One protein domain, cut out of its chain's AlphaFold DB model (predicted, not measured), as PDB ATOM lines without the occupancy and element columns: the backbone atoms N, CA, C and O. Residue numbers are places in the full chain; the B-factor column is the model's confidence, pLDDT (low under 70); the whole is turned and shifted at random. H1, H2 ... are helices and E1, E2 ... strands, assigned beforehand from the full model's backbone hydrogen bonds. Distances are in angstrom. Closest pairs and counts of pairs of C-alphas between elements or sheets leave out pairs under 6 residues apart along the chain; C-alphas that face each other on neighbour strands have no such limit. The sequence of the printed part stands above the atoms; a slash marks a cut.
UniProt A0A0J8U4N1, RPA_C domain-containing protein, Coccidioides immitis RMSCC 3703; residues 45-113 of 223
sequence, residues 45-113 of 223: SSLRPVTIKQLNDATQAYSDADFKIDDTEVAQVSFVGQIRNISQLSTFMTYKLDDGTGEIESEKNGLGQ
ATOM      1  N   SER A  45      18.572 -77.990  19.170       60.97
ATOM      2  CA  SER A  45      17.817 -77.551  20.343       60.97
ATOM      3  C   SER A  45      17.248 -76.163  20.053       60.97
ATOM      4  O   SER A  45      17.806 -75.149  20.467       60.97
ATOM      5  N   SER A  46      16.187 -76.100  19.246       69.44
ATOM      6  CA  SER A  46      15.462 -74.853  18.989       69.44
ATOM      7  C   SER A  46      14.362 -74.671  20.028       69.44
ATOM      8  O   SER A  46      13.528 -75.563  20.182       69.44
ATOM      9  N   LEU A  47      14.320 -73.507  20.677       81.25
ATOM     10  CA  LEU A  47      13.195 -73.086  21.511       81.25
ATOM     11  C   LEU A  47      11.966 -72.866  20.616       81.25
ATOM     12  O   LEU A  47      11.953 -71.932  19.810       81.25
ATOM     13  N   ARG A  48      10.949 -73.724  20.726       84.94
ATOM     14  CA  ARG A  48       9.736 -73.614  19.901       84.94
ATOM     15  C   ARG A  48       8.595 -72.938  20.660       84.94
ATOM     16  O   ARG A  48       8.227 -73.433  21.725       84.94
ATOM     17  N   PRO A  49       8.001 -71.856  20.123       89.00
ATOM     18  CA  PRO A  49       6.755 -71.334  20.658       89.00
ATOM     19  C   PRO A  49       5.622 -72.327  20.375       89.00
ATOM     20  O   PRO A  49       5.442 -72.745  19.229       89.00
ATOM     21  N   VAL A  50       4.883 -72.716  21.409       91.69
ATOM     22  CA  VAL A  50       3.779 -73.684  21.340       91.69
ATOM     23  C   VAL A  50       2.630 -73.254  22.249       91.69
ATOM     24  O   VAL A  50       2.798 -72.402  23.119       91.69
ATOM     25  N   THR A  51       1.459 -73.842  22.030       91.94
ATOM     26  CA  THR A  51       0.289 -73.716  22.914       91.94
ATOM     27  C   THR A  51       0.242 -74.864  23.920       91.94
ATOM     28  O   THR A  51       0.814 -75.929  23.683       91.94
ATOM     29  N   ILE A  52      -0.470 -74.683  25.032       90.12
ATOM     30  CA  ILE A  52      -0.653 -75.724  26.053       90.12
ATOM     31  C   ILE A  52      -1.336 -76.953  25.456       90.12
ATOM     32  O   ILE A  52      -0.946 -78.080  25.748       90.12
ATOM     33  N   LYS A  53      -2.305 -76.762  24.557       89.12
ATOM     34  CA  LYS A  53      -2.944 -77.891  23.879       89.12
ATOM     35  C   LYS A  53      -1.946 -78.745  23.089       89.12
ATOM     36  O   LYS A  53      -1.990 -79.963  23.179       89.12
ATOM     37  N   GLN A  54      -1.021 -78.117  22.366       88.44
ATOM     38  CA  GLN A  54       0.020 -78.837  21.620       88.44
ATOM     39  C   GLN A  54       0.992 -79.595  22.529       88.44
ATOM     40  O   GLN A  54       1.532 -80.615  22.114       88.44
ATOM     41  N   LEU A  55       1.223 -79.102  23.750       88.12
ATOM     42  CA  LEU A  55       1.996 -79.826  24.760       88.12
ATOM     43  C   LEU A  55       1.238 -81.054  25.261       88.12
ATOM     44  O   LEU A  55       1.819 -82.128  25.348       88.12
ATOM     45  N   ASN A  56      -0.058 -80.910  25.538       87.19
ATOM     46  CA  ASN A  56      -0.898 -82.016  26.001       87.19
ATOM     47  C   ASN A  56      -1.114 -83.087  24.915       87.19
ATOM     48  O   ASN A  56      -1.257 -84.262  25.233       87.19
ATOM     49  N   ASP A  57      -1.109 -82.688  23.640       85.69
ATOM     50  CA  ASP A  57      -1.219 -83.588  22.486       85.69
ATOM     51  C   ASP A  57       0.158 -84.119  22.017       85.69
ATOM     52  O   ASP A  57       0.241 -84.850  21.024       85.69
ATOM     53  N   ALA A  58       1.255 -83.753  22.695       85.19
ATOM     54  CA  ALA A  58       2.598 -84.189  22.334       85.19
ATOM     55  C   ALA A  58       2.738 -85.708  22.484       85.19
ATOM     56  O   ALA A  58       2.284 -86.314  23.452       85.19
ATOM     57  N   THR A  59       3.418 -86.338  21.529       83.88
ATOM     58  CA  THR A  59       3.596 -87.792  21.515       83.88
ATOM     59  C   THR A  59       5.047 -88.168  21.765       83.88
ATOM     60  O   THR A  59       5.979 -87.503  21.304       83.88
ATOM     61  N   GLN A  60       5.242 -89.270  22.485       83.81
ATOM     62  CA  GLN A  60       6.545 -89.873  22.729       83.81
ATOM     63  C   GLN A  60       6.458 -91.356  22.353       83.81
ATOM     64  O   GLN A  60       5.592 -92.081  22.837       83.81
ATOM     65  N   ALA A  61       7.326 -91.815  21.449       75.56
ATOM     66  CA  ALA A  61       7.235 -93.178  20.915       75.56
ATOM     67  C   ALA A  61       7.599 -94.263  21.951       75.56
ATOM     68  O   ALA A  61       7.105 -95.385  21.875       75.56
ATOM     69  N   TYR A  62       8.489 -93.943  22.893       83.50
ATOM     70  CA  TYR A  62       8.939 -94.785  24.005       83.50
ATOM     71  C   TYR A  62       9.576 -93.887  25.073       83.50
ATOM     72  O   TYR A  62       9.896 -92.738  24.792       83.50
ATOM     73  N   SER A  63       9.797 -94.399  26.286       75.62
ATOM     74  CA  SER A  63      10.237 -93.602  27.448       75.62
ATOM     75  C   SER A  63      11.565 -92.846  27.284       75.62
ATOM     76  O   SER A  63      11.828 -91.933  28.059       75.62
ATOM     77  N   ASP A  64      12.397 -93.242  26.317       78.00
ATOM     78  CA  ASP A  64      13.703 -92.630  26.004       78.00
ATOM     79  C   ASP A  64      13.721 -91.951  24.616       78.00
ATOM     80  O   ASP A  64      14.778 -91.603  24.099       78.00
ATOM     81  N   ALA A  65      12.558 -91.812  23.964       79.38
ATOM     82  CA  ALA A  65      12.439 -91.083  22.701       79.38
ATOM     83  C   ALA A  65      12.295 -89.583  22.957       79.38
ATOM     84  O   ALA A  65      11.699 -89.171  23.950       79.38
ATOM     85  N   ASP A  66      12.724 -88.761  22.008       81.06
ATOM     86  CA  ASP A  66      12.428 -87.333  22.046       81.06
ATOM     87  C   ASP A  66      10.925 -87.061  21.870       81.06
ATOM     88  O   ASP A  66      10.218 -87.765  21.133       81.06
ATOM     89  N   PHE A  67      10.432 -86.013  22.536       84.19
ATOM     90  CA  PHE A  67       9.050 -85.562  22.385       84.19
ATOM     91  C   PHE A  67       8.819 -85.002  20.985       84.19
ATOM     92  O   PHE A  67       9.636 -84.244  20.449       84.19
ATOM     93  N   LYS A  68       7.671 -85.343  20.400       86.56
ATOM     94  CA  LYS A  68       7.236 -84.816  19.111       86.56
ATOM     95  C   LYS A  68       5.920 -84.078  19.245       86.56
ATOM     96  O   LYS A  68       4.944 -84.605  19.772       86.56
ATOM     97  N   ILE A  69       5.904 -82.872  18.698       86.31
ATOM     98  CA  ILE A  69       4.707 -82.048  18.541       86.31
ATOM     99  C   ILE A  69       4.498 -81.889  17.039       86.31
ATOM    100  O   ILE A  69       5.402 -81.395  16.354       86.31
ATOM    101  N   ASP A  70       3.344 -82.324  16.531       84.44
ATOM    102  CA  ASP A  70       3.010 -82.310  15.100       84.44
ATOM    103  C   ASP A  70       4.108 -82.980  14.240       84.44
ATOM    104  O   ASP A  70       4.652 -82.386  13.307       84.44
ATOM    105  N   ASP A  71       4.523 -84.192  14.636       79.75
ATOM    106  CA  ASP A  71       5.594 -85.002  14.017       79.75
ATOM    107  C   ASP A  71       7.001 -84.376  13.998       79.75
ATOM    108  O   ASP A  71       7.948 -84.947  13.448       79.75
ATOM    109  N   THR A  72       7.180 -83.232  14.660       83.00
ATOM    110  CA  THR A  72       8.463 -82.533  14.754       83.00
ATOM    111  C   THR A  72       9.070 -82.723  16.136       83.00
ATOM    112  O   THR A  72       8.425 -82.435  17.140       83.00
ATOM    113  N   GLU A  73      10.322 -83.173  16.183       84.25
ATOM    114  CA  GLU A  73      11.104 -83.337  17.413       84.25
ATOM    115  C   GLU A  73      11.319 -81.996  18.128       84.25
ATOM    116  O   GLU A  73      11.678 -80.995  17.495       84.25
ATOM    117  N   VAL A  74      11.084 -81.967  19.441       81.50
ATOM    118  CA  VAL A  74      11.203 -80.755  20.252       81.50
ATOM    119  C   VAL A  74      11.976 -81.031  21.535       81.50
ATOM    120  O   VAL A  74      11.538 -81.795  22.387       81.50
ATOM    121  N   ALA A  75      13.107 -80.339  21.695       82.06
ATOM    122  CA  ALA A  75      13.910 -80.386  22.915       82.06
ATOM    123  C   ALA A  75      13.493 -79.319  23.941       82.06
ATOM    124  O   ALA A  75      13.561 -79.544  25.147       82.06
ATOM    125  N   GLN A  76      13.092 -78.133  23.473       79.44
ATOM    126  CA  GLN A  76      12.730 -77.003  24.328       79.44
ATOM    127  C   GLN A  76      11.533 -76.252  23.752       79.44
ATOM    128  O   GLN A  76      11.456 -75.987  22.550       79.44
ATOM    129  N   VAL A  77      10.616 -75.871  24.633       88.19
ATOM    130  CA  VAL A  77       9.368 -75.183  24.298       88.19
ATOM    131  C   VAL A  77       9.261 -73.871  25.061       88.19
ATOM    132  O   VAL A  77       9.806 -73.722  26.152       88.19
ATOM    133  N   SER A  78       8.539 -72.918  24.487       89.19
ATOM    134  CA  SER A  78       8.122 -71.689  25.150       89.19
ATOM    135  C   SER A  78       6.636 -71.483  24.892       89.19
ATOM    136  O   SER A  78       6.156 -71.722  23.789       89.19
ATOM    137  N   PHE A  79       5.898 -71.057  25.903       89.50
ATOM    138  CA  PHE A  79       4.484 -70.735  25.781       89.50
ATOM    139  C   PHE A  79       4.160 -69.574  26.717       89.50
ATOM    140  O   PHE A  79       4.920 -69.263  27.637       89.50
ATOM    141  N   VAL A  80       3.035 -68.915  26.462       89.25
ATOM    142  CA  VAL A  80       2.538 -67.816  27.289       89.25
ATOM    143  C   VAL A  80       1.136 -68.183  27.734       89.25
ATOM    144  O   VAL A  80       0.295 -68.504  26.903       89.25
ATOM    145  N   GLY A  81       0.885 -68.124  29.038       88.19
ATOM    146  CA  GLY A  81      -0.422 -68.398  29.623       88.19
ATOM    147  C   GLY A  81      -0.658 -67.555  30.870       88.19
ATOM    148  O   GLY A  81       0.279 -67.052  31.497       88.19
ATOM    149  N   GLN A  82      -1.925 -67.385  31.226       90.06
ATOM    150  CA  GLN A  82      -2.345 -66.764  32.469       90.06
ATOM    151  C   GLN A  82      -2.232 -67.768  33.620       90.06
ATOM    152  O   GLN A  82      -2.695 -68.904  33.537       90.06
ATOM    153  N   ILE A  83      -1.660 -67.330  34.741       90.69
ATOM    154  CA  ILE A  83      -1.662 -68.118  35.974       90.69
ATOM    155  C   ILE A  83      -3.082 -68.112  36.552       90.69
ATOM    156  O   ILE A  83      -3.603 -67.061  36.927       90.69
ATOM    157  N   ARG A  84      -3.699 -69.292  36.639       88.06
ATOM    158  CA  ARG A  84      -5.019 -69.507  37.249       88.06
ATOM    159  C   ARG A  84      -4.933 -69.765  38.743       88.06
ATOM    160  O   ARG A  84      -5.790 -69.308  39.495       88.06
ATOM    161  N   ASN A  85      -3.925 -70.517  39.176       79.06
ATOM    162  CA  ASN A  85      -3.753 -70.884  40.578       79.06
ATOM    163  C   ASN A  85      -2.270 -71.077  40.912       79.06
ATOM    164  O   ASN A  85      -1.485 -71.511  40.071       79.06
ATOM    165  N   ILE A  86      -1.909 -70.761  42.151       81.62
ATOM    166  CA  ILE A  86      -0.585 -70.971  42.723       81.62
ATOM    167  C   ILE A  86      -0.784 -71.749  44.024       81.62
ATOM    168  O   ILE A  86      -1.323 -71.217  44.994       81.62
ATOM    169  N   SER A  87      -0.330 -72.999  44.056       73.69
ATOM    170  CA  SER A  87      -0.290 -73.820  45.265       73.69
ATOM    171  C   SER A  87       1.148 -73.909  45.752       73.69
ATOM    172  O   SER A  87       1.995 -74.538  45.120       73.69
ATOM    173  N   GLN A  88       1.449 -73.245  46.867       62.81
ATOM    174  CA  GLN A  88       2.792 -73.225  47.435       62.81
ATOM    175  C   GLN A  88       2.905 -74.231  48.578       62.81
ATOM    176  O   GLN A  88       2.318 -74.055  49.645       62.81
ATOM    177  N   LEU A  89       3.733 -75.251  48.381       69.69
ATOM    178  CA  LEU A  89       4.204 -76.143  49.432       69.69
ATOM    179  C   LEU A  89       5.678 -75.852  49.746       69.69
ATOM    180  O   LEU A  89       6.377 -75.162  49.007       69.69
ATOM    181  N   SER A  90       6.166 -76.347  50.891       50.41
ATOM    182  CA  SER A  90       7.531 -76.034  51.359       50.41
ATOM    183  C   SER A  90       8.630 -76.506  50.404       50.41
ATOM    184  O   SER A  90       9.749 -76.013  50.516       50.41
ATOM    185  N   THR A  91       8.331 -77.488  49.554       56.97
ATOM    186  CA  THR A  91       9.306 -78.149  48.677       56.97
ATOM    187  C   THR A  91       8.938 -78.009  47.203       56.97
ATOM    188  O   THR A  91       9.759 -78.285  46.343       56.97
ATOM    189  N   PHE A  92       7.722 -77.579  46.879       54.75
ATOM    190  CA  PHE A  92       7.312 -77.370  45.498       54.75
ATOM    191  C   PHE A  92       6.218 -76.313  45.406       54.75
ATOM    192  O   PHE A  92       5.366 -76.194  46.284       54.75
ATOM    193  N   MET A  93       6.274 -75.516  44.351       66.44
ATOM    194  CA  MET A  93       5.251 -74.558  43.964       66.44
ATOM    195  C   MET A  93       4.570 -75.088  42.709       66.44
ATOM    196  O   MET A  93       5.197 -75.164  41.659       66.44
ATOM    197  N   THR A  94       3.295 -75.438  42.798       77.31
ATOM    198  CA  THR A  94       2.507 -75.857  41.638       77.31
ATOM    199  C   THR A  94       1.783 -74.647  41.067       77.31
ATOM    200  O   THR A  94       0.978 -74.013  41.753       77.31
ATOM    201  N   TYR A  95       2.053 -74.333  39.806       83.62
ATOM    202  CA  TYR A  95       1.321 -73.332  39.044       83.62
ATOM    203  C   TYR A  95       0.299 -74.032  38.160       83.62
ATOM    204  O   TYR A  95       0.638 -74.978  37.456       83.62
ATOM    205  N   LYS A  96      -0.939 -73.543  38.168       84.00
ATOM    206  CA  LYS A  96      -1.922 -73.871  37.135       84.00
ATOM    207  C   LYS A  96      -1.912 -72.757  36.103       84.00
ATOM    208  O   LYS A  96      -2.155 -71.601  36.461       84.00
ATOM    209  N   LEU A  97      -1.602 -73.099  34.862       87.38
ATOM    210  CA  LEU A  97      -1.464 -72.176  33.738       87.38
ATOM    211  C   LEU A  97      -2.572 -72.453  32.718       87.38
ATOM    212  O   LEU A  97      -2.901 -73.612  32.481       87.38
ATOM    213  N   ASP A  98      -3.124 -71.396  32.127       89.56
ATOM    214  CA  ASP A  98      -4.172 -71.441  31.099       89.56
ATOM    215  C   ASP A  98      -3.840 -70.424  29.994       89.56
ATOM    216  O   ASP A  98      -3.673 -69.237  30.276       89.56
ATOM    217  N   ASP A  99      -3.715 -70.870  28.745       89.56
ATOM    218  CA  ASP A  99      -3.430 -70.023  27.575       89.56
ATOM    219  C   ASP A  99      -4.659 -69.793  26.672       89.56
ATOM    220  O   ASP A  99      -4.546 -69.235  25.580       89.56
ATOM    221  N   GLY A 100      -5.843 -70.222  27.117       87.06
ATOM    222  CA  GLY A 100      -7.095 -70.218  26.364       87.06
ATOM    223  C   GLY A 100      -7.286 -71.434  25.452       87.06
ATOM    224  O   GLY A 100      -8.387 -71.629  24.937       87.06
ATOM    225  N   THR A 101      -6.256 -72.264  25.255       86.81
ATOM    226  CA  THR A 101      -6.319 -73.501  24.454       86.81
ATOM    227  C   THR A 101      -6.316 -74.767  25.307       86.81
ATOM    228  O   THR A 101      -6.806 -75.804  24.857       86.81
ATOM    229  N   GLY A 102      -5.814 -74.681  26.539       83.12
ATOM    230  CA  GLY A 102      -5.811 -75.761  27.515       83.12
ATOM    231  C   GLY A 102      -5.260 -75.307  28.865       83.12
ATOM    232  O   GLY A 102      -4.711 -74.213  28.992       83.12
ATOM    233  N   GLU A 103      -5.395 -76.171  29.868       85.62
ATOM    234  CA  GLU A 103      -4.788 -75.984  31.186       85.62
ATOM    235  C   GLU A 103      -3.627 -76.969  31.375       85.62
ATOM    236  O   GLU A 103      -3.690 -78.110  30.906       85.62
ATOM    237  N   ILE A 104      -2.571 -76.535  32.067       84.31
ATOM    238  CA  ILE A 104      -1.453 -77.394  32.477       84.31
ATOM    239  C   ILE A 104      -1.027 -77.076  33.908       84.31
ATOM    240  O   ILE A 104      -1.036 -75.920  34.347       84.31
ATOM    241  N   GLU A 105      -0.639 -78.114  34.641       81.50
ATOM    242  CA  GLU A 105      -0.014 -77.976  35.950       81.50
ATOM    243  C   GLU A 105       1.504 -78.051  35.788       81.50
ATOM    244  O   GLU A 105       2.042 -78.995  35.220       81.50
ATOM    245  N   SER A 106       2.209 -77.032  36.267       62.75
ATOM    246  CA  SER A 106       3.668 -76.998  36.278       62.75
ATOM    247  C   SER A 106       4.153 -77.007  37.715       62.75
ATOM    248  O   SER A 106       3.879 -76.083  38.486       62.75
ATOM    249  N   GLU A 107       4.877 -78.057  38.083       51.69
ATOM    250  CA  GLU A 107       5.524 -78.159  39.383       51.69
ATOM    251  C   GLU A 107       6.910 -77.513  39.328       51.69
ATOM    252  O   GLU A 107       7.821 -77.956  38.637       51.69
ATOM    253  N   LYS A 108       7.088 -76.448  40.100       49.53
ATOM    254  CA  LYS A 108       8.397 -75.885  40.403       49.53
ATOM    255  C   LYS A 108       8.908 -76.550  41.671       49.53
ATOM    256  O   LYS A 108       8.425 -76.240  42.758       49.53
ATOM    257  N   ASN A 109       9.913 -77.411  41.565       43.72
ATOM    258  CA  ASN A 109      10.520 -78.024  42.742       43.72
ATOM    259  C   ASN A 109      11.400 -76.997  43.483       43.72
ATOM    260  O   ASN A 109      12.474 -76.608  43.031       43.72
ATOM    261  N   GLY A 110      10.946 -76.541  44.647       43.69
ATOM    262  CA  GLY A 110      11.748 -75.807  45.616       43.69
ATOM    263  C   GLY A 110      12.602 -76.781  46.418       43.69
ATOM    264  O   GLY A 110      12.196 -77.202  47.489       43.69
ATOM    265  N   LEU A 111      13.766 -77.146  45.877       46.34
ATOM    266  CA  LEU A 111      14.875 -77.844  46.543       46.34
ATOM    267  C   LEU A 111      14.473 -78.901  47.591       46.34
ATOM    268  O   LEU A 111      14.198 -78.633  48.762       46.34
ATOM    269  N   GLY A 112      14.540 -80.153  47.138       42.81
ATOM    270  CA  GLY A 112      14.242 -81.357  47.893       42.81
ATOM    271  C   GLY A 112      14.831 -81.402  49.304       42.81
ATOM    272  O   GLY A 112      16.041 -81.323  49.521       42.81
ATOM    273  N   GLN A 113      13.960 -81.685  50.271       36.91
ATOM    274  CA  GLN A 113      14.379 -82.237  51.551       36.91
ATOM    275  C   GLN A 113      15.012 -83.616  51.333       36.91
ATOM    276  O   GLN A 113      14.339 -84.646  51.328       36.91
TER     277      GLN A 113
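What this domain is: This is residues 45 to 113 of the 223 residues of the protein "RPA_C domain-containing protein" of Coccidioides immitis RMSCC 3703 (UniProt A0A0J8U4N1). A twisted sheet of three strands, E3, E4 and E5, makes one part, and a looser part holds two short side-by-side strands, E1 and E2, the small helix H1 and the long loop of residues 57 to 75. H1 grazes the sheet. The 69 printed residues have one named helix and five named strands, in the order E1 H1 E2 E3 E4 E5; the class is mostly strand, with under half of the residues in named elements. The whole is loose, with a radius of gyration of the C-alphas of 13.7 A and spans of 38 by 31 by 19 A.

How they stand to each other: E3, residues 82 to 88, E4, residues 92 to 98, and E5, residues 103 to 109, form a meander, each strand the antiparallel neighbour of the one before. Hairpin E3 and E4 has N 84 and O 96 within hydrogen-bond range at 2.8 A; hairpin E4 and E5 has N 95 and O 106 at 2.9 A. H1, residues 52 to 56, only grazes this sheet; the closest C-alphas of H1 and E5 are those of Ile 52 and Glu 103, 6.6 A apart. Every O i to N i+4 pair of H1 is within hydrogen-bond range. E1, residues 47 to 49, and E2, residues 76 to 78, are parallel at 37 degrees, with N 78 and O 48 2.8 A apart. E1, H1 and E2 form a strand-helix-strand unit, two parallel neighbours with a helix between, its crossover right-handed. E2 and E3 are apart.

Where its parts are: E1 begins at C-alpha 47 (13.195, -73.086, 21.511), and E5 ends at C-alpha 109 (10.520, -78.024, 42.742). E3 measures 17.1 A, E4 and E5 19.3 A each, E1 6.7 A, H1 6.3 A and E2 7.1 A.

The domain as a whole: The C-alphas farthest apart, Asp 71 and Gln 113, are 38.6 A apart. The printed part has no cut. H1 to E2 is a long link of 19 residues. The pLDDT is under 70 at residues 45 to 46, 88 to 93 and 106 to 113.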